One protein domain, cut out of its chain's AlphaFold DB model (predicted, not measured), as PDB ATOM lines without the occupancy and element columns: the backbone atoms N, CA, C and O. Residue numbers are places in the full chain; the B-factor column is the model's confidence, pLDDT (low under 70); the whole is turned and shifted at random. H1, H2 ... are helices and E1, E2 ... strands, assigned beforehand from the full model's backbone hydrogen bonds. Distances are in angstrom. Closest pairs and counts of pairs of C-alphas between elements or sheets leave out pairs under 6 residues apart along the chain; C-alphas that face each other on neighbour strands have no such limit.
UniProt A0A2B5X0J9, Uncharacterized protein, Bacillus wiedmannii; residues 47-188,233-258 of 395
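Overview. This is residues 47 to 188 and 233 to 258 of the 395 residues of an uncharacterized protein of Bacillus wiedmannii (UniProt A0A2B5X0J9). Two strongly twisted sheets, one of six strands and one of four, are packed face to face as a splayed sandwich, with H3, H4 and H5 toward one end of the longest axis and H1 and H2 toward the other. The chain passes back and forth between the two sheets, which make the core, and H1 and H2 lie outside it, H1 joined to E1 by a tight link and to H2 by a short one, and H2 joined to E2 by a long link of 20 residues. The printed part has 168 residues with five named helices and ten named strands, in the order E1 H1 H2 E2 E3 E4 E5 E6 E7 H3 E8 E9 E10 H4 H5, and its class is mixed, helices and strands. The larger sheet runs E1 E5 E2 E8 E9 E10 and is mixed, and the smaller runs E4 E3 E6 E7 and is antiparallel throughout. The whole is compact, with a radius of gyration of the C-alphas of 15.6 A and spans of 47 by 36 by 29 A.

Along the chain. E1 is residues 47 to 50 and begins at C-alpha 47 (152.204, 219.351, 187.253). H1, residues 53 to 58, and H2, residues 69 to 74, come next. E2 is residues 95 to 99, 13.8 A long. E3, residues 109 to 115, is 19.8 A long, and E4, residues 121 to 127, is 19.9 A long. E5, residues 130 to 134, measures 13.3 A. E6 is residues 139 to 142 and E7 is residues 155 to 158. H3, residues 160 to 165, leads to E8, residues 168 to 172, with C-alpha 168 at (160.849, 215.930, 173.290). E9 is residues 177 to 182, 16.0 A long, and E10 is residues 234 to 237. H4, residues 239 to 247, is 11.9 A long. H5, residues 250 to 258, is 12.1 A long and ends at C-alpha 258 (161.075, 195.119, 185.737).

Arrangement. In the larger sheet E1 and E10 are the edge strands. E1 and E5 are antiparallel, with N 49 and O 131 at 2.9 A. E5 and E2 are antiparallel, with N 97 and O 132 at 3.0 A. E2 and E8 are parallel, with N 98 and O 170 at 2.9 A. E8 and E9 form a hairpin, with N 171 and O 178 at 2.9 A. E9 and E10 are antiparallel, with N 235 and O 181 at 2.8 A. In the smaller sheet E3 and E4 form a hairpin, with N 112 and O 124 at 2.9 A. E3 and E6 are antiparallel, with N 115 and O 140 at 2.9 A. E6 and E7 form a hairpin, with N 141 and O 156 at 2.8 A. The two sheets make a sandwich, two sheets face to face, 9.4 A centre to centre where they face each other, with best planes 39 degrees apart. H3 only grazes the larger sheet, and the C-alphas of Phe 95 and Leu 163 are its closest to E2, 5.9 A apart. H4 is on the larger sheet over E8 and E9 at a height of 11.0 A, and only just stands up from it, rising 41 degrees; its closest C-alphas to E9 are those of Tyr 179 and Lys 239, 5.9 A apart. H5 is on the smaller sheet over E6 and E7, at a height of 10.4 A; its closest C-alphas to E7 are those of Tyr 157 and Phe 256, 6.7 A apart. H4 and H5 only just touch, only at the corner, with 3 pairs of C-alphas within 8 A, the closest being Val 246 and Arg 253 at 5.4 A. H1 and H2 are on neither sheet and are apart. Each O i to N i+4 pair is within hydrogen-bond range in H1, H2, H3 and H5, and 3 of 5 are in H4.

Size, cuts and confidence. The two C-alphas farthest apart, those of Ala 65 and Asn 251, are 48.2 A apart. Residues 189 to 232 are not printed, and C-alphas 188 and 233 are 9.7 A apart across the cut. The links H2 to E2 and E6 to E7 are long. Mean pLDDT of the printed part is 91.2, and residues 64 to 68 are under 70.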
ATOM      1  N   ILE A  47     153.066 218.163 187.123       82.75
ATOM      2  CA  ILE A  47     152.204 219.351 187.253       82.75
ATOM      3  C   ILE A  47     151.297 219.459 186.027       82.75
ATOM      4  O   ILE A  47     151.784 219.370 184.900       82.75
ATOM      5  N   ILE A  48     149.998 219.706 186.232       83.12
ATOM      6  CA  ILE A  48     149.067 220.060 185.151       83.12
ATOM      7  C   ILE A  48     149.003 221.583 185.004       83.12
ATOM      8  O   ILE A  48     148.736 222.321 185.958       83.12
ATOM      9  N   THR A  49     149.242 222.055 183.784       85.44
ATOM     10  CA  THR A  49     149.284 223.481 183.437       85.44
ATOM     11  C   THR A  49     148.555 223.747 182.126       85.44
ATOM     12  O   THR A  49     148.316 222.830 181.341       85.44
ATOM     13  N   THR A  50     148.196 225.006 181.882       86.31
ATOM     14  CA  THR A  50     147.702 225.462 180.574       86.31
ATOM     15  C   THR A  50     148.853 225.933 179.672       86.31
ATOM     16  O   THR A  50     150.019 225.903 180.077       86.31
ATOM     17  N   PHE A  51     148.559 226.365 178.442       81.56
ATOM     18  CA  PHE A  51     149.574 226.801 177.468       81.56
ATOM     19  C   PHE A  51     149.891 228.303 177.536       81.56
ATOM     20  O   PHE A  51     150.696 228.804 176.749       81.56
ATOM     21  N   GLY A  52     149.293 229.017 178.490       81.25
ATOM     22  CA  GLY A  52     149.435 230.461 178.656       81.25
ATOM     23  C   GLY A  52     148.334 231.236 177.931       81.25
ATOM     24  O   GLY A  52     147.651 230.718 177.050       81.25
ATOM     25  N   SER A  53     148.158 232.503 178.309       82.69
ATOM     26  CA  SER A  53     146.980 233.317 177.962       82.69
ATOM     27  C   SER A  53     146.624 233.363 176.470       82.69
ATOM     28  O   SER A  53     145.442 233.310 176.138       82.69
ATOM     29  N   ILE A  54     147.618 233.426 175.577       83.75
ATOM     30  CA  ILE A  54     147.412 233.507 174.121       83.75
ATOM     31  C   ILE A  54     146.808 232.207 173.579       83.75
ATOM     32  O   ILE A  54     145.773 232.232 172.913       83.75
ATOM     33  N   TYR A  55     147.422 231.065 173.894       85.81
ATOM     34  CA  TYR A  55     146.902 229.765 173.476       85.81
ATOM     35  C   TYR A  55     145.580 229.452 174.181       85.81
ATOM     36  O   TYR A  55     144.645 228.998 173.533       85.81
ATOM     37  N   ASP A  56     145.449 229.769 175.469       85.31
ATOM     38  CA  ASP A  56     144.214 229.551 176.230       85.31
ATOM     39  C   ASP A  56     143.026 230.335 175.648       85.31
ATOM     40  O   ASP A  56     141.887 229.866 175.699       85.31
ATOM     41  N   ALA A  57     143.270 231.536 175.111       86.81
ATOM     42  CA  ALA A  57     142.260 232.310 174.396       86.81
ATOM     43  C   ALA A  57     141.932 231.668 173.041       86.81
ATOM     44  O   ALA A  57     140.763 231.412 172.755       86.81
ATOM     45  N   PHE A  58     142.956 231.333 172.251       86.94
ATOM     46  CA  PHE A  58     142.798 230.694 170.943       86.94
ATOM     47  C   PHE A  58     142.032 229.364 171.012       86.94
ATOM     48  O   PHE A  58     141.186 229.073 170.165       86.94
ATOM     49  N   LEU A  59     142.293 228.548 172.029       85.44
ATOM     50  CA  LEU A  59     141.659 227.241 172.214       85.44
ATOM     51  C   LEU A  59     140.185 227.334 172.638       85.44
ATOM     52  O   LEU A  59     139.454 226.359 172.509       85.44
ATOM     53  N   LYS A  60     139.725 228.508 173.089       87.00
ATOM     54  CA  LYS A  60     138.308 228.778 173.388       87.00
ATOM     55  C   LYS A  60     137.538 229.358 172.211       87.00
ATOM     56  O   LYS A  60     136.311 229.432 172.274       87.00
ATOM     57  N   GLU A  61     138.229 229.815 171.169       85.00
ATOM     58  CA  GLU A  61     137.558 230.275 169.958       85.00
ATOM     59  C   GLU A  61     136.756 229.122 169.341       85.00
ATOM     60  O   GLU A  61     137.259 227.994 169.298       85.00
ATOM     61  N   PRO A  62     135.535 229.380 168.840       78.25
ATOM     62  CA  PRO A  62     134.716 228.335 168.246       78.25
ATOM     63  C   PRO A  62     135.447 227.681 167.075       78.25
ATOM     64  O   PRO A  62     136.151 228.342 166.304       78.25
ATOM     65  N   PHE A  63     135.254 226.372 166.927       74.12
ATOM     66  CA  PHE A  63     135.743 225.650 165.764       74.12
ATOM     67  C   PHE A  63     135.177 226.290 164.492       74.12
ATOM     68  O   PHE A  63     133.966 226.451 164.338       74.12
ATOM     69  N   THR A  64     136.062 226.673 163.577       67.88
ATOM     70  CA  THR A  64     135.670 227.146 162.251       67.88
ATOM     71  C   THR A  64     136.065 226.066 161.253       67.88
ATOM     72  O   THR A  64     137.187 225.567 161.287       67.88
ATOM     73  N   ALA A  65     135.114 225.637 160.422       54.75
ATOM     74  CA  ALA A  65     135.309 224.528 159.497       54.75
ATOM     75  C   ALA A  65     136.335 224.912 158.424       54.75
ATOM     76  O   ALA A  65     136.019 225.631 157.479       54.75
ATOM     77  N   TRP A  66     137.564 224.427 158.568       52.78
ATOM     78  CA  TRP A  66     138.617 224.616 157.575       52.78
ATOM     79  C   TRP A  66     139.298 223.280 157.300       52.78
ATOM     80  O   TRP A  66     140.297 222.969 157.928       52.78
ATOM     81  N   LEU A  67     138.705 222.510 156.379       49.59
ATOM     82  CA  LEU A  67     139.307 221.543 155.438       49.59
ATOM     83  C   LEU A  67     140.371 220.524 155.892       49.59
ATOM     84  O   LEU A  67     140.825 219.740 155.067       49.59
ATOM     85  N   GLU A  68     140.733 220.433 157.163       65.62
ATOM     86  CA  GLU A  68     141.871 219.614 157.583       65.62
ATOM     87  C   GLU A  68     141.496 218.454 158.483       65.62
ATOM     88  O   GLU A  68     142.361 217.879 159.127       65.62
ATOM     89  N   GLU A  69     140.235 218.027 158.485       78.06
ATOM     90  CA  GLU A  69     139.856 216.808 159.202       78.06
ATOM     91  C   GLU A  69     140.594 215.592 158.629       78.06
ATOM     92  O   GLU A  69     141.059 214.735 159.377       78.06
ATOM     93  N   ILE A  70     140.767 215.550 157.302       81.19
ATOM     94  CA  ILE A  70     141.576 214.518 156.649       81.19
ATOM     95  C   ILE A  70     143.008 214.582 157.181       81.19
ATOM     96  O   ILE A  70     143.504 213.566 157.651       81.19
ATOM     97  N   ASN A  71     143.645 215.757 157.206       83.56
ATOM     98  CA  ASN A  71     145.008 215.899 157.727       83.56
ATOM     99  C   ASN A  71     145.093 215.563 159.223       83.56
ATOM    100  O   ASN A  71     145.996 214.837 159.626       83.56
ATOM    101  N   ALA A  72     144.124 215.994 160.030       82.56
ATOM    102  CA  ALA A  72     144.017 215.658 161.445       82.56
ATOM    103  C   ALA A  72     143.915 214.144 161.667       82.56
ATOM    104  O   ALA A  72     144.418 213.637 162.666       82.56
ATOM    105  N   LYS A  73     143.298 213.413 160.728       86.81
ATOM    106  CA  LYS A  73     143.168 211.953 160.756       86.81
ATOM    107  C   LYS A  73     144.371 211.228 160.159       86.81
ATOM    108  O   LYS A  73     144.781 210.210 160.702       86.81
ATOM    109  N   THR A  74     145.012 211.743 159.109       86.06
ATOM    110  CA  THR A  74     145.985 210.972 158.304       86.06
ATOM    111  C   THR A  74     147.404 211.533 158.297       86.06
ATOM    112  O   THR A  74     148.350 210.760 158.223       86.06
ATOM    113  N   SER A  75     147.585 212.843 158.458       86.88
ATOM    114  CA  SER A  75     148.895 213.494 158.372       86.88
ATOM    115  C   SER A  75     149.620 213.526 159.717       86.88
ATOM    116  O   SER A  75     148.998 213.701 160.764       86.88
ATOM    117  N   TYR A  76     150.942 213.386 159.671       88.44
ATOM    118  CA  TYR A  76     151.859 213.698 160.769       88.44
ATOM    119  C   TYR A  76     152.713 214.916 160.413       88.44
ATOM    120  O   TYR A  76     153.847 215.018 160.843       88.44
ATOM    121  N   ASN A  77     152.239 215.833 159.569       90.06
ATOM    122  CA  ASN A  77     153.033 216.996 159.180       90.06
ATOM    123  C   ASN A  77     152.999 218.073 160.275       90.06
ATOM    124  O   ASN A  77     151.936 218.580 160.633       90.06
ATOM    125  N   ASN A  78     154.173 218.484 160.753       88.50
ATOM    126  CA  ASN A  78     154.309 219.536 161.760       88.50
ATOM    127  C   ASN A  78     153.885 220.937 161.275       88.50
ATOM    128  O   ASN A  78     153.797 221.885 162.054       88.50
ATOM    129  N   PHE A  79     153.608 221.088 159.979       90.19
ATOM    130  CA  PHE A  79     152.993 222.279 159.401       90.19
ATOM    131  C   PHE A  79     151.593 222.569 159.968       90.19
ATOM    132  O   PHE A  79     151.147 223.714 159.954       90.19
ATOM    133  N   PHE A  80     150.933 221.547 160.521       91.38
ATOM    134  CA  PHE A  80     149.578 221.627 161.064       91.38
ATOM    135  C   PHE A  80     149.520 221.774 162.593       91.38
ATOM    136  O   PHE A  80     148.482 221.504 163.209       91.38
ATOM    137  N   GLU A  81     150.618 222.197 163.224       92.44
ATOM    138  CA  GLU A  81     150.611 222.591 164.635       92.44
ATOM    139  C   GLU A  81     149.598 223.727 164.878       92.44
ATOM    140  O   GLU A  81     149.420 224.610 164.041       92.44
ATOM    141  N   ASN A  82     148.918 223.695 166.027       90.12
ATOM    142  CA  ASN A  82     147.798 224.563 166.422       90.12
ATOM    143  C   ASN A  82     146.505 224.371 165.606       90.12
ATOM    144  O   ASN A  82     145.512 225.048 165.877       90.12
ATOM    145  N   ILE A  83     146.488 223.431 164.654       88.88
ATOM    146  CA  ILE A  83     145.288 223.024 163.905       88.88
ATOM    147  C   ILE A  83     144.904 221.582 164.233       88.88
ATOM    148  O   ILE A  83     143.751 221.306 164.549       88.88
ATOM    149  N   THR A  84     145.866 220.663 164.154       90.06
ATOM    150  CA  THR A  84     145.636 219.217 164.331       90.06
ATOM    151  C   THR A  84     146.110 218.708 165.687       90.06
ATOM    152  O   THR A  84     145.548 217.754 166.218       90.06
ATOM    153  N   TYR A  85     147.117 219.365 166.259       93.75
ATOM    154  CA  TYR A  85     147.686 219.080 167.570       93.75
ATOM    155  C   TYR A  85     148.263 220.363 168.175       93.75
ATOM    156  O   TYR A  85     148.477 221.353 167.469       93.75
ATOM    157  N   LYS A  86     148.569 220.344 169.475       94.06
ATOM    158  CA  LYS A  86     149.319 221.415 170.141       94.06
ATOM    159  C   LYS A  86     150.539 220.807 170.802       94.06
ATOM    160  O   LYS A  86     150.382 219.986 171.695       94.06
ATOM    161  N   ALA A  87     151.739 221.222 170.409       95.06
ATOM    162  CA  ALA A  87     152.946 220.752 171.076       95.06
ATOM    163  C   ALA A  87     152.949 221.148 172.565       95.06
ATOM    164  O   ALA A  87     152.491 222.255 172.892       95.06
ATOM    165  N   PRO A  88     153.459 220.288 173.464       95.06
ATOM    166  CA  PRO A  88     153.718 220.700 174.830       95.06
ATOM    167  C   PRO A  88     154.780 221.799 174.842       95.06
ATOM    168  O   PRO A  88     155.506 222.011 173.871       95.06
ATOM    169  N   ILE A  89     154.889 222.513 175.954       91.12
ATOM    170  CA  ILE A  89     156.034 223.397 176.146       91.12
ATOM    171  C   ILE A  89     157.279 222.502 176.272       91.12
ATOM    172  O   ILE A  89     157.271 221.539 177.038       91.12
ATOM    173  N   PHE A  90     158.343 222.828 175.544       92.75
ATOM    174  CA  PHE A  90     159.645 222.173 175.677       92.75
ATOM    175  C   PHE A  90     160.488 222.938 176.695       92.75
ATOM    176  O   PHE A  90     160.603 224.164 176.621       92.75
ATOM    177  N   GLN A  91     161.014 222.244 177.703       89.75
ATOM    178  CA  GLN A  91     161.818 222.860 178.754       89.75
ATOM    179  C   GLN A  91     162.777 221.842 179.361       89.75
ATOM    180  O   GLN A  91     162.373 220.746 179.733       89.75
ATOM    181  N   LYS A  92     164.035 222.249 179.544       92.88
ATOM    182  CA  LYS A  92     165.030 221.444 180.260       92.88
ATOM    183  C   LYS A  92     164.564 221.099 181.673       92.88
ATOM    184  O   LYS A  92     164.058 221.957 182.398       92.88
ATOM    185  N   GLY A  93     164.787 219.850 182.051       92.31
ATOM    186  CA  GLY A  93     164.342 219.231 183.292       92.31
ATOM    187  C   GLY A  93     162.900 218.721 183.266       92.31
ATOM    188  O   GLY A  93     162.443 218.222 184.289       92.31
ATOM    189  N   GLU A  94     162.165 218.858 182.154       93.44
ATOM    190  CA  GLU A  94     160.744 218.501 182.092       93.44
ATOM    191  C   GLU A  94     160.376 217.794 180.774       93.44
ATOM    192  O   GLU A  94     160.815 218.184 179.694       93.44
ATOM    193  N   PHE A  95     159.512 216.784 180.855       96.81
ATOM    194  CA  PHE A  95     158.868 216.139 179.713       96.81
ATOM    195  C   PHE A  95     157.387 216.518 179.672       96.81
ATOM    196  O   PHE A  95     156.691 216.457 180.688       96.81
ATOM    197  N   GLY A  96     156.894 216.933 178.507       96.19
ATOM    198  CA  GLY A  96     155.531 217.435 178.358       96.19
ATOM    199  C   GLY A  96     154.610 216.480 177.603       96.19
ATOM    200  O   GLY A  96     154.991 215.941 176.565       96.19
ATOM    201  N   ILE A  97     153.373 216.332 178.081       98.06
ATOM    202  CA  ILE A  97     152.286 215.675 177.339       98.06
ATOM    203  C   ILE A  97     151.095 216.626 177.291       98.06
ATOM    204  O   ILE A  97     150.524 216.965 178.327       98.06
ATOM    205  N   SER A  98     150.723 217.065 176.096       97.44
ATOM    206  CA  SER A  98     149.595 217.959 175.841       97.44
ATOM    207  C   SER A  98     148.344 217.198 175.408       97.44
ATOM    208  O   SER A  98     148.426 216.129 174.804       97.44
ATOM    209  N   VAL A  99     147.170 217.779 175.666       97.19
ATOM    210  CA  VAL A  99     145.898 217.311 175.104       97.19
ATOM    211  C   VAL A  99     145.274 218.398 174.247       97.19
ATOM    212  O   VAL A  99     145.051 219.531 174.683       97.19
ATOM    213  N   PHE A 100     144.956 218.028 173.012       94.50
ATOM    214  CA  PHE A 100     144.329 218.903 172.037       94.50
ATOM    215  C   PHE A 100     143.141 218.200 171.388       94.50
ATOM    216  O   PHE A 100     143.216 217.038 171.007       94.50
ATOM    217  N   ASP A 101     142.045 218.931 171.250       93.19
ATOM    218  CA  ASP A 101     140.823 218.460 170.610       93.19
ATOM    219  C   ASP A 101     140.691 219.220 169.300       93.19
ATOM    220  O   ASP A 101     140.671 220.453 169.305       93.19
ATOM    221  N   TYR A 102     140.621 218.491 168.192       89.19
ATOM    222  CA  TYR A 102     140.487 219.070 166.861       89.19
ATOM    223  C   TYR A 102     139.210 219.910 166.733       89.19
ATOM    224  O   TYR A 102     139.234 220.983 166.133       89.19
ATOM    225  N   TYR A 103     138.111 219.464 167.346       89.38
ATOM    226  CA  TYR A 103     136.832 220.175 167.349       89.38
ATOM    227  C   TYR A 103     136.760 221.280 168.418       89.38
ATOM    228  O   TYR A 103     135.733 221.951 168.530       89.38
ATOM    229  N   LYS A 104     137.841 221.499 169.183       88.56
ATOM    230  CA  LYS A 104     137.919 222.410 170.335       88.56
ATOM    231  C   LYS A 104     136.829 222.167 171.388       88.56
ATOM    232  O   LYS A 104     136.393 223.103 172.068       88.56
ATOM    233  N   ASP A 105     136.391 220.919 171.551       91.00
ATOM    234  CA  ASP A 105     135.472 220.538 172.620       91.00
ATOM    235  C   ASP A 105     136.152 220.718 173.985       91.00
ATOM    236  O   ASP A 105     137.120 220.042 174.334       91.00
ATOM    237  N   GLN A 106     135.614 221.634 174.790       89.50
ATOM    238  CA  GLN A 106     136.137 221.957 176.120       89.50
ATOM    239  C   GLN A 106     135.929 220.820 177.135       89.50
ATOM    240  O   GLN A 106     136.539 220.832 178.206       89.50
ATOM    241  N   ASN A 107     135.070 219.847 176.820       93.06
ATOM    242  CA  ASN A 107     134.856 218.655 177.636       93.06
ATOM    243  C   ASN A 107     135.786 217.502 177.250       93.06
ATOM    244  O   ASN A 107     135.869 216.519 177.991       93.06
ATOM    245  N   PHE A 108     136.497 217.611 176.124       95.00
ATOM    246  CA  PHE A 108     137.444 216.591 175.713       95.00
ATOM    247  C   PHE A 108     138.573 216.462 176.732       95.00
ATOM    248  O   PHE A 108     139.127 217.444 177.239       95.00
ATOM    249  N   SER A 109     138.920 215.218 177.033       96.06
ATOM    250  CA  SER A 109     140.026 214.891 177.917       96.06
ATOM    251  C   SER A 109     140.618 213.539 177.557       96.06
ATOM    252  O   SER A 109     139.971 212.701 176.927       96.06
ATOM    253  N   LYS A 110     141.868 213.335 177.964       97.12
ATOM    254  CA  LYS A 110     142.565 212.056 177.870       97.12
ATOM    255  C   LYS A 110     143.059 211.656 179.247       97.12
ATOM    256  O   LYS A 110     143.492 212.496 180.036       97.12
ATOM    257  N   LYS A 111     142.967 210.363 179.522       95.94
ATOM    258  CA  LYS A 111     143.461 209.746 180.742       95.94
ATOM    259  C   LYS A 111     144.821 209.130 180.445       95.94
ATOM    260  O   LYS A 111     144.969 208.462 179.429       95.94
ATOM    261  N   VAL A 112     145.783 209.353 181.327       96.38
ATOM    262  CA  VAL A 112     147.102 208.713 181.297       96.38
ATOM    263  C   VAL A 112     147.348 208.029 182.636       96.38
ATOM    264  O   VAL A 112     146.856 208.498 183.669       96.38
ATOM    265  N   LYS A 113     148.085 206.920 182.628       95.06
ATOM    266  CA  LYS A 113     148.540 206.242 183.848       95.06
ATOM    267  C   LYS A 113     150.037 206.478 184.009       95.06
ATOM    268  O   LYS A 113     150.792 206.385 183.047       95.06
ATOM    269  N   LEU A 114     150.449 206.831 185.220       94.81
ATOM    270  CA  LEU A 114     151.826 207.167 185.566       94.81
ATOM    271  C   LEU A 114     152.300 206.200 186.643       94.81
ATOM    272  O   LEU A 114     151.611 206.039 187.648       94.81
ATOM    273  N   ALA A 115     153.461 205.581 186.443       94.25
ATOM    274  CA  ALA A 115     154.154 204.812 187.472       94.25
ATOM    275  C   ALA A 115     155.524 205.431 187.752       94.25
ATOM    276  O   ALA A 115     156.411 205.441 186.891       94.25
ATOM    277  N   TYR A 116     155.695 205.923 188.972       93.62
ATOM    278  CA  TYR A 116     156.902 206.596 189.432       93.62
ATOM    279  C   TYR A 116     157.970 205.594 189.908       93.62
ATOM    280  O   TYR A 116     157.637 204.460 190.274       93.62
ATOM    281  N   PRO A 117     159.254 205.993 189.952       91.94
ATOM    282  CA  PRO A 117     160.341 205.157 190.475       91.94
ATOM    283  C   PRO A 117     160.143 204.694 191.922       91.94
ATOM    284  O   PRO A 117     160.603 203.622 192.299       91.94
ATOM    285  N   ASN A 118     159.431 205.476 192.736       88.62
ATOM    286  CA  ASN A 118     159.124 205.131 194.125       88.62
ATOM    287  C   ASN A 118     158.056 204.020 194.274       88.62
ATOM    288  O   ASN A 118     157.709 203.662 195.398       88.62
ATOM    289  N   GLY A 119     157.519 203.492 193.166       85.75
ATOM    290  CA  GLY A 119     156.481 202.459 193.142       85.75
ATOM    291  C   GLY A 119     155.047 202.992 193.191       85.75
ATOM    292  O   GLY A 119     154.106 202.209 193.080       85.75
ATOM    293  N   GLN A 120     154.852 204.305 193.325       88.38
ATOM    294  CA  GLN A 120     153.529 204.916 193.290       88.38
ATOM    295  C   GLN A 120     152.966 204.914 191.870       88.38
ATOM    296  O   GLN A 120     153.667 205.203 190.898       88.38
ATOM    297  N   VAL A 121     151.670 204.631 191.769       90.25
ATOM    298  CA  VAL A 121     150.929 204.612 190.511       90.25
ATOM    299  C   VAL A 121     149.710 205.510 190.641       90.25
ATOM    300  O   VAL A 121     148.975 205.425 191.623       90.25
ATOM    301  N   GLU A 122     149.473 206.366 189.652       90.50
ATOM    302  CA  GLU A 122     148.290 207.221 189.623       90.50
ATOM    303  C   GLU A 122     147.728 207.400 188.212       90.50
ATOM    304  O   GLU A 122     148.407 207.198 187.205       90.50
ATOM    305  N   PHE A 123     146.466 207.819 188.150       92.06
ATOM    306  CA  PHE A 123     145.815 208.217 186.910       92.06
ATOM    307  C   PHE A 123     145.657 209.732 186.878       92.06
ATOM    308  O   PHE A 123     145.161 210.332 187.833       92.06
ATOM    309  N   LYS A 124     146.010 210.346 185.749       93.25
ATOM    310  CA  LYS A 124     145.782 211.770 185.500       93.25
ATOM    311  C   LYS A 124     144.855 211.953 184.313       93.25
ATOM    312  O   LYS A 124     145.022 211.318 183.275       93.25
ATOM    313  N   THR A 125     143.900 212.862 184.463       94.88
ATOM    314  CA  THR A 125     143.028 213.309 183.375       94.88
ATOM    315  C   THR A 125     143.482 214.688 182.927       94.88
ATOM    316  O   THR A 125     143.461 215.631 183.714       94.88
ATOM    317  N   ILE A 126     143.868 214.805 181.660       94.62
ATOM    318  CA  ILE A 126     144.348 216.040 181.042       94.62
ATOM    319  C   ILE A 126     143.262 216.518 180.076       94.62
ATOM    320  O   ILE A 126     142.822 215.756 179.210       94.62
ATOM    321  N   LYS A 127     142.775 217.749 180.238       94.94
ATOM    322  CA  LYS A 127     141.707 218.303 179.394       94.94
ATOM    323  C   LYS A 127     142.261 218.985 178.150       94.94
ATOM    324  O   LYS A 127     143.440 219.325 178.082       94.94
ATOM    325  N   HIS A 128     141.384 219.235 177.182       94.00
ATOM    326  CA  HIS A 128     141.675 220.120 176.062       94.00
ATOM    327  C   HIS A 128     142.324 221.433 176.532       94.00
ATOM    328  O   HIS A 128     141.782 222.132 177.391       94.00
ATOM    329  N   GLY A 129     143.481 221.767 175.956       90.75
ATOM    330  CA  GLY A 129     144.219 222.982 176.305       90.75
ATOM    331  C   GLY A 129     145.043 222.887 177.586       90.75
ATOM    332  O   GLY A 129     145.572 223.897 178.051       90.75
ATOM    333  N   GLU A 130     145.196 221.682 178.127       93.44
ATOM    334  CA  GLU A 130     146.098 221.392 179.231       93.44
ATOM    335  C   GLU A 130     147.273 220.524 178.776       93.44
ATOM    336  O   GLU A 130     147.250 219.849 177.742       93.44
ATOM    337  N   GLN A 131     148.312 220.541 179.598       94.81
ATOM    338  CA  GLN A 131     149.460 219.660 179.503       94.81
ATOM    339  C   GLN A 131     149.870 219.198 180.897       94.81
ATOM    340  O   GLN A 131     149.785 219.959 181.865       94.81
ATOM    341  N   ILE A 132     150.367 217.971 180.985       94.44
ATOM    342  CA  ILE A 132     151.125 217.501 182.140       94.44
ATOM    343  C   ILE A 132     152.617 217.700 181.880       94.44
ATOM    344  O   ILE A 132     153.103 217.564 180.756       94.44
ATOM    345  N   ARG A 133     153.338 218.050 182.939       93.06
ATOM    346  CA  ARG A 133     154.778 218.290 182.956       93.06
ATOM    347  C   ARG A 133     155.407 217.311 183.930       93.06
ATOM    348  O   ARG A 133     155.127 217.414 185.117       93.06
ATOM    349  N   ILE A 134     156.201 216.371 183.434       94.00
ATOM    350  CA  ILE A 134     156.868 215.314 184.201       94.00
ATOM    351  C   ILE A 134     158.312 215.734 184.453       94.00
ATOM    352  O   ILE A 134     159.028 216.049 183.510       94.00
ATOM    353  N   LYS A 135     158.737 215.756 185.716       93.25
ATOM    354  CA  LYS A 135     160.073 216.208 186.142       93.25
ATOM    355  C   LYS A 135     160.917 215.102 186.765       93.25
ATOM    356  O   LYS A 135     162.079 215.324 187.087       93.25
ATOM    357  N   GLU A 136     160.320 213.936 186.985       92.88
ATOM    358  CA  GLU A 136     160.970 212.803 187.632       92.88
ATOM    359  C   GLU A 136     161.397 211.771 186.588       92.88
ATOM    360  O   GLU A 136     160.565 211.185 185.886       92.88
ATOM    361  N   ALA A 137     162.711 211.571 186.476       95.00
ATOM    362  CA  ALA A 137     163.284 210.539 185.627       95.00
ATOM    363  C   ALA A 137     162.893 209.148 186.128       95.00
ATOM    364  O   ALA A 137     162.688 208.927 187.315       95.00
ATOM    365  N   GLY A 138     162.804 208.205 185.204       95.56
ATOM    366  CA  GLY A 138     162.328 206.859 185.455       95.56
ATOM    367  C   GLY A 138     160.811 206.750 185.553       95.56
ATOM    368  O   GLY A 138     160.323 205.672 185.862       95.56
ATOM    369  N   THR A 139     160.038 207.808 185.305       96.56
ATOM    370  CA  THR A 139     158.570 207.704 185.243       96.56
ATOM    371  C   THR A 139     158.155 206.902 184.008       96.56
ATOM    372  O   THR A 139     158.568 207.226 182.893       96.56
ATOM    373  N   ILE A 140     157.316 205.880 184.195       97.31
ATOM    374  CA  ILE A 140     156.654 205.167 183.097       97.31
ATOM    375  C   ILE A 140     155.295 205.812 182.867       97.31
ATOM    376  O   ILE A 140     154.522 205.997 183.807       97.31
ATOM    377  N   VAL A 141     155.010 206.140 181.616       97.25
ATOM    378  CA  VAL A 141     153.749 206.721 181.178       97.25
ATOM    379  C   VAL A 141     153.057 205.736 180.262       97.25
ATOM    380  O   VAL A 141     153.637 205.291 179.279       97.25
ATOM    381  N   ASP A 142     151.800 205.457 180.557       97.19
ATOM    382  CA  ASP A 142     150.887 204.765 179.666       97.19
ATOM    383  C   ASP A 142     149.875 205.774 179.116       97.19
ATOM    384  O   ASP A 142     149.072 206.358 179.861       97.19
ATOM    385  N   LEU A 143     149.975 206.028 177.811       97.44
ATOM    386  CA  LEU A 143     149.158 207.000 177.088       97.44
ATOM    387  C   LEU A 143     147.778 206.446 176.708       97.44
ATOM    388  O   LEU A 143     146.888 207.226 176.357       97.44
ATOM    389  N   THR A 144     147.584 205.127 176.790       95.31
ATOM    390  CA  THR A 144     146.333 204.442 176.442       95.31
ATOM    391  C   THR A 144     145.905 203.459 177.545       95.31
ATOM    392  O   THR A 144     145.644 202.285 177.289       95.31
ATOM    393  N   PRO A 145     145.730 203.932 178.796       92.81
ATOM    394  CA  PRO A 145     145.572 203.063 179.965       92.81
ATOM    395  C   PRO A 145     144.271 202.262 180.020       92.81
ATOM    396  O   PRO A 145     144.125 201.362 180.848       92.81
ATOM    397  N   ASP A 146     143.301 202.602 179.174       89.81
ATOM    398  CA  ASP A 146     142.023 201.903 179.106       89.81
ATOM    399  C   ASP A 146     142.029 200.778 178.042       89.81
ATOM    400  O   ASP A 146     141.046 200.034 177.946       89.81
ATOM    401  N   GLU A 147     143.133 200.590 177.298       90.31
ATOM    402  CA  GLU A 147     143.290 199.492 176.337       90.31
ATOM    403  C   GLU A 147     143.077 198.119 177.015       90.31
ATOM    404  O   GLU A 147     143.420 197.897 178.185       90.31
ATOM    405  N   PRO A 148     142.394 197.173 176.345       85.25
ATOM    406  CA  PRO A 148     142.146 195.847 176.906       85.25
ATOM    407  C   PRO A 148     143.296 194.860 176.664       85.25
ATOM    408  O   PRO A 148     143.415 193.886 177.409       85.25
ATOM    409  N   GLN A 149     144.089 195.068 175.612       86.75
ATOM    410  CA  GLN A 149     145.221 194.219 175.237       86.75
ATOM    411  C   GLN A 149     146.516 194.904 175.651       86.75
ATOM    412  O   GLN A 149     146.709 196.073 175.323       86.75
ATOM    413  N   LEU A 150     147.404 194.167 176.320       89.38
ATOM    414  CA  LEU A 150     148.669 194.688 176.832       89.38
ATOM    415  C   LEU A 150     149.562 195.199 175.693       89.38
ATOM    416  O   LEU A 150     150.249 196.199 175.871       89.38
ATOM    417  N   SER A 151     149.511 194.571 174.509       89.06
ATOM    418  CA  SER A 151     150.262 195.022 173.325       89.06
ATOM    419  C   SER A 151     149.847 196.386 172.784       89.06
ATOM    420  O   SER A 151     150.625 197.001 172.060       89.06
ATOM    421  N   ASN A 152     148.621 196.830 173.070       92.06
ATOM    422  CA  ASN A 152     148.069 198.066 172.511       92.06
ATOM    423  C   ASN A 152     148.297 199.269 173.434       92.06
ATOM    424  O   ASN A 152     147.985 200.399 173.057       92.06
ATOM    425  N   HIS A 153     148.843 199.040 174.632       93.56
ATOM    426  CA  HIS A 153     149.261 200.124 175.505       93.56
ATOM    427  C   HIS A 153     150.430 200.885 174.882       93.56
ATOM    428  O   HIS A 153     151.458 200.313 174.512       93.56
ATOM    429  N   ASP A 154     150.285 202.201 174.800       96.06
ATOM    430  CA  ASP A 154     151.311 203.091 174.291       96.06
ATOM    431  C   ASP A 154     152.166 203.608 175.449       96.06
ATOM    432  O   ASP A 154     151.863 204.618 176.091       96.06
ATOM    433  N   LEU A 155     153.222 202.847 175.739       96.50
ATOM    434  CA  LEU A 155     154.115 203.107 176.858       96.50
ATOM    435  C   LEU A 155     155.309 203.978 176.463       96.50
ATOM    436  O   LEU A 155     155.901 203.790 175.396       96.50
ATOM    437  N   LEU A 156     155.699 204.866 177.375       97.38
ATOM    438  CA  LEU A 156     156.928 205.656 177.342       97.38
ATOM    439  C   LEU A 156     157.646 205.560 178.690       97.38
ATOM    440  O   LEU A 156     157.007 205.586 179.739       97.38
ATOM    441  N   TYR A 157     158.976 205.511 178.673       97.56
ATOM    442  CA  TYR A 157     159.806 205.618 179.873       97.56
ATOM    443  C   TYR A 157     160.640 206.894 179.785       97.56
ATOM    444  O   TYR A 157     161.426 207.075 178.855       97.56
ATOM    445  N   ILE A 158     160.454 207.791 180.752       97.50
ATOM    446  CA  ILE A 158     161.073 209.115 180.742       97.50
ATOM    447  C   ILE A 158     162.463 209.028 181.364       97.50
ATOM    448  O   ILE A 158     162.601 208.915 182.578       97.50
ATOM    449  N   THR A 159     163.514 209.077 180.548       97.50
ATOM    450  CA  THR A 159     164.899 208.995 181.047       97.50
ATOM    451  C   THR A 159     165.405 210.338 181.575       97.50
ATOM    452  O   THR A 159     164.924 211.399 181.175       97.50
ATOM    453  N   GLN A 160     166.446 210.313 182.416       96.50
ATOM    454  CA  GLN A 160     167.107 211.544 182.865       96.50
ATOM    455  C   GLN A 160     167.666 212.344 181.683       96.50
ATOM    456  O   GLN A 160     167.473 213.552 181.620       96.50
ATOM    457  N   LYS A 161     168.269 211.669 180.697       97.00
ATOM    458  CA  LYS A 161     168.788 212.315 179.486       97.00
ATOM    459  C   LYS A 161     167.689 213.060 178.719       97.00
ATOM    460  O   LYS A 161     167.900 214.183 178.274       97.00
ATOM    461  N   GLN A 162     166.508 212.454 178.599       96.19
ATOM    462  CA  GLN A 162     165.365 213.076 177.931       96.19
ATOM    463  C   GLN A 162     164.881 214.333 178.669       96.19
ATOM    464  O   GLN A 162     164.535 215.324 178.026       96.19
ATOM    465  N   LEU A 163     164.902 214.317 180.007       94.94
ATOM    466  CA  LEU A 163     164.618 215.501 180.820       94.94
ATOM    467  C   LEU A 163     165.703 216.569 180.662       94.94
ATOM    468  O   LEU A 163     165.374 217.732 180.447       94.94
ATOM    469  N   ASP A 164     166.982 216.198 180.730       95.12
ATOM    470  CA  ASP A 164     168.115 217.127 180.623       95.12
ATOM    471  C   ASP A 164     168.107 217.892 179.293       95.12
ATOM    472  O   ASP A 164     168.370 219.101 179.253       95.12
ATOM    473  N   GLU A 165     167.775 217.195 178.205       95.75
ATOM    474  CA  GLU A 165     167.598 217.800 176.889       95.75
ATOM    475  C   GLU A 165     166.312 218.632 176.809       95.75
ATOM    476  O   GLU A 165     166.333 219.736 176.259       95.75
ATOM    477  N   GLY A 166     165.206 218.139 177.381       94.00
ATOM    478  CA  GLY A 166     163.931 218.859 177.474       94.00
ATOM    479  C   GLY A 166     163.314 219.220 176.122       94.00
ATOM    480  O   GLY A 166     162.535 220.167 176.031       94.00
ATOM    481  N   ASN A 167     163.704 218.504 175.067       96.12
ATOM    482  CA  ASN A 167     163.415 218.803 173.665       96.12
ATOM    483  C   ASN A 167     162.431 217.813 173.029       96.12
ATOM    484  O   ASN A 167     162.223 217.877 171.824       96.12
ATOM    485  N   THR A 168     161.846 216.887 173.794       97.81
ATOM    486  CA  THR A 168     160.849 215.930 173.290       97.81
ATOM    487  C   THR A 168     159.561 215.997 174.098       97.81
ATOM    488  O   THR A 168     159.537 216.493 175.226       97.81
ATOM    489  N   GLY A 169     158.468 215.527 173.503       97.69
ATOM    490  CA  GLY A 169     157.162 215.522 174.144       97.69
ATOM    491  C   GLY A 169     156.103 214.828 173.302       97.69
ATOM    492  O   GLY A 169     156.383 214.309 172.220       97.69
ATOM    493  N   VAL A 170     154.874 214.831 173.807       98.44
ATOM    494  CA  VAL A 170     153.729 214.169 173.173       98.44
ATOM    495  C   VAL A 170     152.539 215.110 173.098       98.44
ATOM    496  O   VAL A 170     152.301 215.874 174.028       98.44
ATOM    497  N   SER A 171     151.756 215.016 172.024       97.75
ATOM    498  CA  SER A 171     150.404 215.578 171.964       97.75
ATOM    499  C   SER A 171     149.378 214.478 171.713       97.75
ATOM    500  O   SER A 171     149.399 213.814 170.677       97.75
ATOM    501  N   LEU A 172     148.432 214.332 172.637       97.75
ATOM    502  CA  LEU A 172     147.296 213.423 172.529       97.75
ATOM    503  C   LEU A 172     146.109 214.146 171.891       97.75
ATOM    504  O   LEU A 172     145.750 215.250 172.310       97.75
ATOM    505  N   THR A 173     145.491 213.518 170.890       95.19
ATOM    506  CA  THR A 173     144.370 214.109 170.141       95.19
ATOM    507  C   THR A 173     143.183 213.155 170.000       95.19
ATOM    508  O   THR A 173     143.195 212.042 170.536       95.19
ATOM    509  N   ASN A 174     142.132 213.584 169.293       91.50
ATOM    510  CA  ASN A 174     140.975 212.742 168.973       91.50
ATOM    511  C   ASN A 174     141.367 211.479 168.211       91.50
ATOM    512  O   ASN A 174     140.845 210.406 168.498       91.50
ATOM    513  N   PHE A 175     142.247 211.633 167.223       90.88
ATOM    514  CA  PHE A 175     142.452 210.624 166.187       90.88
ATOM    515  C   PHE A 175     143.769 209.872 166.337       90.88
ATOM    516  O   PHE A 175     143.865 208.743 165.869       90.88
ATOM    517  N   LYS A 176     144.784 210.498 166.943       92.19
ATOM    518  CA  LYS A 176     146.128 209.924 167.054       92.19
ATOM    519  C   LYS A 176     146.978 210.570 168.148       92.19
ATOM    520  O   LYS A 176     146.629 211.624 168.694       92.19
ATOM    521  N   THR A 177     148.124 209.956 168.395       96.00
ATOM    522  CA  THR A 177     149.207 210.477 169.231       96.00
ATOM    523  C   THR A 177     150.289 211.072 168.336       96.00
ATOM    524  O   THR A 177     150.697 210.447 167.363       96.00
ATOM    525  N   TYR A 178     150.752 212.281 168.651       97.38
ATOM    526  CA  TYR A 178     151.910 212.891 168.000       97.38
ATOM    527  C   TYR A 178     153.109 212.811 168.938       97.38
ATOM    528  O   TYR A 178     153.047 213.354 170.042       97.38
ATOM    529  N   TYR A 179     154.199 212.194 168.486       98.12
ATOM    530  CA  TYR A 179     155.500 212.282 169.145       98.12
ATOM    531  C   TYR A 179     156.279 213.439 168.536       98.12
ATOM    532  O   TYR A 179     156.266 213.648 167.319       98.12
ATOM    533  N   LEU A 180     156.885 214.251 169.396       97.94
ATOM    534  CA  LEU A 180     157.356 215.575 169.024       97.94
ATOM    535  C   LEU A 180     158.785 215.804 169.499       97.94
ATOM    536  O   LEU A 180     159.163 215.390 170.596       97.94
ATOM    537  N   GLN A 181     159.536 216.544 168.689       97.06
ATOM    538  CA  GLN A 181     160.812 217.156 169.042       97.06
ATOM    539  C   GLN A 181     160.702 218.677 168.882       97.06
ATOM    540  O   GLN A 181     160.000 219.145 167.986       97.06
ATOM    541  N   SER A 182     161.374 219.457 169.722       94.50
ATOM    542  CA  SER A 182     161.382 220.916 169.625       94.50
ATOM    543  C   SER A 182     161.965 221.385 168.290       94.50
ATOM    544  O   SER A 182     162.916 220.802 167.763       94.50
ATOM    545  N   ASP A 183     161.400 222.457 167.745       90.44
ATOM    546  CA  ASP A 183     161.854 223.083 166.507       90.44
ATOM    547  C   ASP A 183     161.985 224.594 166.678       90.44
ATOM    548  O   ASP A 183     160.989 225.307 166.782       90.44
ATOM    549  N   ASP A 184     163.226 225.075 166.636       84.69
ATOM    550  CA  ASP A 184     163.551 226.495 166.778       84.69
ATOM    551  C   ASP A 184     163.699 227.205 165.420       84.69
ATOM    552  O   ASP A 184     164.116 228.363 165.351       84.69
ATOM    553  N   SER A 185     163.341 226.546 164.308       83.50
ATOM    554  CA  SER A 185     163.460 227.119 162.957       83.50
ATOM    555  C   SER A 185     162.544 228.320 162.690       83.50
ATOM    556  O   SER A 185     162.678 228.960 161.648       83.50
ATOM    557  N   SER A 186     161.631 228.647 163.614       83.00
ATOM    558  CA  SER A 186     160.666 229.752 163.488       83.00
ATOM    559  C   SER A 186     159.802 229.660 162.222       83.00
ATOM    560  O   SER A 186     159.399 230.668 161.639       83.00
ATOM    561  N   ARG A 187     159.533 228.435 161.761       88.88
ATOM    562  CA  ARG A 187     158.777 228.182 160.536       88.88
ATOM    563  C   ARG A 187     157.311 228.591 160.705       88.88
ATOM    564  O   ARG A 187     156.671 228.232 161.692       88.88
ATOM    565  N   ILE A 188     156.770 229.277 159.698       92.38
ATOM    566  CA  ILE A 188     155.347 229.631 159.631       92.38
ATOM    567  C   ILE A 188     154.524 228.350 159.419       92.38
ATOM    568  O   ILE A 188     154.803 227.571 158.503       92.38
ATOM    569  N   THR A 233     156.451 225.192 166.745       92.75
ATOM    570  CA  THR A 233     157.401 224.999 167.856       92.75
ATOM    571  C   THR A 233     157.955 223.578 167.907       92.75
ATOM    572  O   THR A 233     158.805 223.260 168.739       92.75
ATOM    573  N   SER A 234     157.462 222.704 167.027       94.62
ATOM    574  CA  SER A 234     157.778 221.282 167.021       94.62
ATOM    575  C   SER A 234     157.988 220.716 165.619       94.62
ATOM    576  O   SER A 234     157.454 221.209 164.623       94.62
ATOM    577  N   LYS A 235     158.728 219.610 165.564       95.19
ATOM    578  CA  LYS A 235     158.717 218.614 164.496       95.19
ATOM    579  C   LYS A 235     158.043 217.359 165.007       95.19
ATOM    580  O   LYS A 235     158.222 216.968 166.156       95.19
ATOM    581  N   THR A 236     157.289 216.729 164.129       95.44
ATOM    582  CA  THR A 236     156.771 215.387 164.337       95.44
ATOM    583  C   THR A 236     157.884 214.391 164.067       95.44
ATOM    584  O   THR A 236     158.655 214.537 163.118       95.44
ATOM    585  N   VAL A 237     157.984 213.404 164.942       97.19
ATOM    586  CA  VAL A 237     158.956 212.324 164.850       97.19
ATOM    587  C   VAL A 237     158.237 210.998 165.032       97.19
ATOM    588  O   VAL A 237     157.122 210.946 165.556       97.19
ATOM    589  N   GLU A 238     158.878 209.931 164.583       96.50
ATOM    590  CA  GLU A 238     158.429 208.580 164.880       96.50
ATOM    591  C   GLU A 238     158.624 208.273 166.374       96.50
ATOM    592  O   GLU A 238     159.444 208.893 167.065       96.50
ATOM    593  N   LYS A 239     157.837 207.323 166.894       96.19
ATOM    594  CA  LYS A 239     157.888 206.931 168.312       96.19
ATOM    595  C   LYS A 239     159.283 206.456 168.727       96.19
ATOM    596  O   LYS A 239     159.732 206.733 169.842       96.19
ATOM    597  N   ASP A 240     159.972 205.775 167.818       96.31
ATOM    598  CA  ASP A 240     161.309 205.220 168.019       96.31
ATOM    599  C   ASP A 240     162.329 206.284 168.457       96.31
ATOM    600  O   ASP A 240     163.205 205.990 169.262       96.31
ATOM    601  N   VAL A 241     162.189 207.542 168.027       97.00
ATOM    602  CA  VAL A 241     163.042 208.657 168.459       97.00
ATOM    603  C   VAL A 241     162.964 208.861 169.973       97.00
ATOM    604  O   VAL A 241     163.988 209.122 170.606       97.00
ATOM    605  N   LEU A 242     161.779 208.706 170.568       97.75
ATOM    606  CA  LEU A 242     161.593 208.785 172.017       97.75
ATOM    607  C   LEU A 242     162.002 207.470 172.698       97.75
ATOM    608  O   LEU A 242     162.680 207.505 173.722       97.75
ATOM    609  N   GLU A 243     161.661 206.313 172.125       95.56
ATOM    610  CA  GLU A 243     162.038 205.003 172.687       95.56
ATOM    611  C   GLU A 243     163.555 204.764 172.675       95.56
ATOM    612  O   GLU A 243     164.086 204.076 173.546       95.56
ATOM    613  N   ASN A 244     164.285 205.382 171.745       97.19
ATOM    614  CA  ASN A 244     165.740 205.306 171.649       97.19
ATOM    615  C   ASN A 244     166.455 205.853 172.889       97.19
ATOM    616  O   ASN A 244     167.594 205.462 173.141       97.19
ATOM    617  N   TYR A 245     165.823 206.710 173.694       96.56
ATOM    618  CA  TYR A 245     166.394 207.100 174.985       96.56
ATOM    619  C   TYR A 245     166.510 205.914 175.947       96.56
ATOM    620  O   TYR A 245     167.474 205.833 176.698       96.56
ATOM    621  N   VAL A 246     165.550 204.990 175.892       96.12
ATOM    622  CA  VAL A 246     165.476 203.797 176.745       96.12
ATOM    623  C   VAL A 246     166.253 202.653 176.112       96.12
ATOM    624  O   VAL A 246     167.062 202.012 176.766       96.12
ATOM    625  N   ASN A 247     166.055 202.412 174.814       94.69
ATOM    626  CA  ASN A 247     166.664 201.280 174.116       94.69
ATOM    627  C   ASN A 247     168.196 201.390 174.023       94.69
ATOM    628  O   ASN A 247     168.871 200.367 173.923       94.69
ATOM    629  N   ASN A 248     168.750 202.606 174.086       94.88
ATOM    630  CA  ASN A 248     170.198 202.833 174.108       94.88
ATOM    631  C   ASN A 248     170.803 202.862 175.526       94.88
ATOM    632  O   ASN A 248     172.017 203.017 175.655       94.88
ATOM    633  N   ASP A 249     169.991 202.720 176.577       95.38
ATOM    634  CA  ASP A 249     170.433 202.670 177.971       95.38
ATOM    635  C   ASP A 249     169.966 201.354 178.611       95.38
ATOM    636  O   ASP A 249     168.798 201.172 178.953       95.38
ATOM    637  N   SER A 250     170.899 200.416 178.796       94.38
ATOM    638  CA  SER A 250     170.591 199.094 179.349       94.38
ATOM    639  C   SER A 250     169.993 199.146 180.756       94.38
ATOM    640  O   SER A 250     169.197 198.276 181.103       94.38
ATOM    641  N   ASN A 251     170.355 200.149 181.563       94.81
ATOM    642  CA  ASN A 251     169.817 200.296 182.913       94.81
ATOM    643  C   ASN A 251     168.378 200.809 182.857       94.81
ATOM    644  O   ASN A 251     167.512 200.251 183.526       94.81
ATOM    645  N   ALA A 252     168.110 201.815 182.018       95.12
ATOM    646  CA  ALA A 252     166.754 202.313 181.796       95.12
ATOM    647  C   ALA A 252     165.845 201.219 181.220       95.12
ATOM    648  O   ALA A 252     164.700 201.078 181.643       95.12
ATOM    649  N   ARG A 253     166.364 200.406 180.290       94.25
ATOM    650  CA  ARG A 253     165.629 199.277 179.716       94.25
ATOM    651  C   ARG A 253     165.289 198.214 180.759       94.25
ATOM    652  O   ARG A 253     164.143 197.781 180.811       94.25
ATOM    653  N   SER A 254     166.255 197.824 181.594       92.62
ATOM    654  CA  SER A 254     166.017 196.851 182.668       92.62
ATOM    655  C   SER A 254     164.991 197.367 183.675       92.62
ATOM    656  O   SER A 254     164.051 196.651 184.001       92.62
ATOM    657  N   ASP A 255     165.129 198.619 184.124       93.69
ATOM    658  CA  ASP A 255     164.187 199.235 185.064       93.69
ATOM    659  C   ASP A 255     162.776 199.352 184.466       93.69
ATOM    660  O   ASP A 255     161.787 199.090 185.153       93.69
ATOM    661  N   PHE A 256     162.671 199.687 183.174       94.06
ATOM    662  CA  PHE A 256     161.402 199.677 182.451       94.06
ATOM    663  C   PHE A 256     160.755 198.291 182.480       94.06
ATOM    664  O   PHE A 256     159.623 198.170 182.945       94.06
ATOM    665  N   ASP A 257     161.477 197.258 182.035       90.12
ATOM    666  CA  ASP A 257     160.960 195.891 181.928       90.12
ATOM    667  C   ASP A 257     160.563 195.320 183.312       90.12
ATOM    668  O   ASP A 257     159.490 194.725 183.444       90.12
ATOM    669  N   ASP A 258     161.353 195.577 184.364       89.25
ATOM    670  CA  ASP A 258     161.075 195.119 185.737       89.25
ATOM    671  C   ASP A 258     159.815 195.767 186.336       89.25
ATOM    672  O   ASP A 258     159.081 195.147 187.114       89.25
TER     673      ASP A 258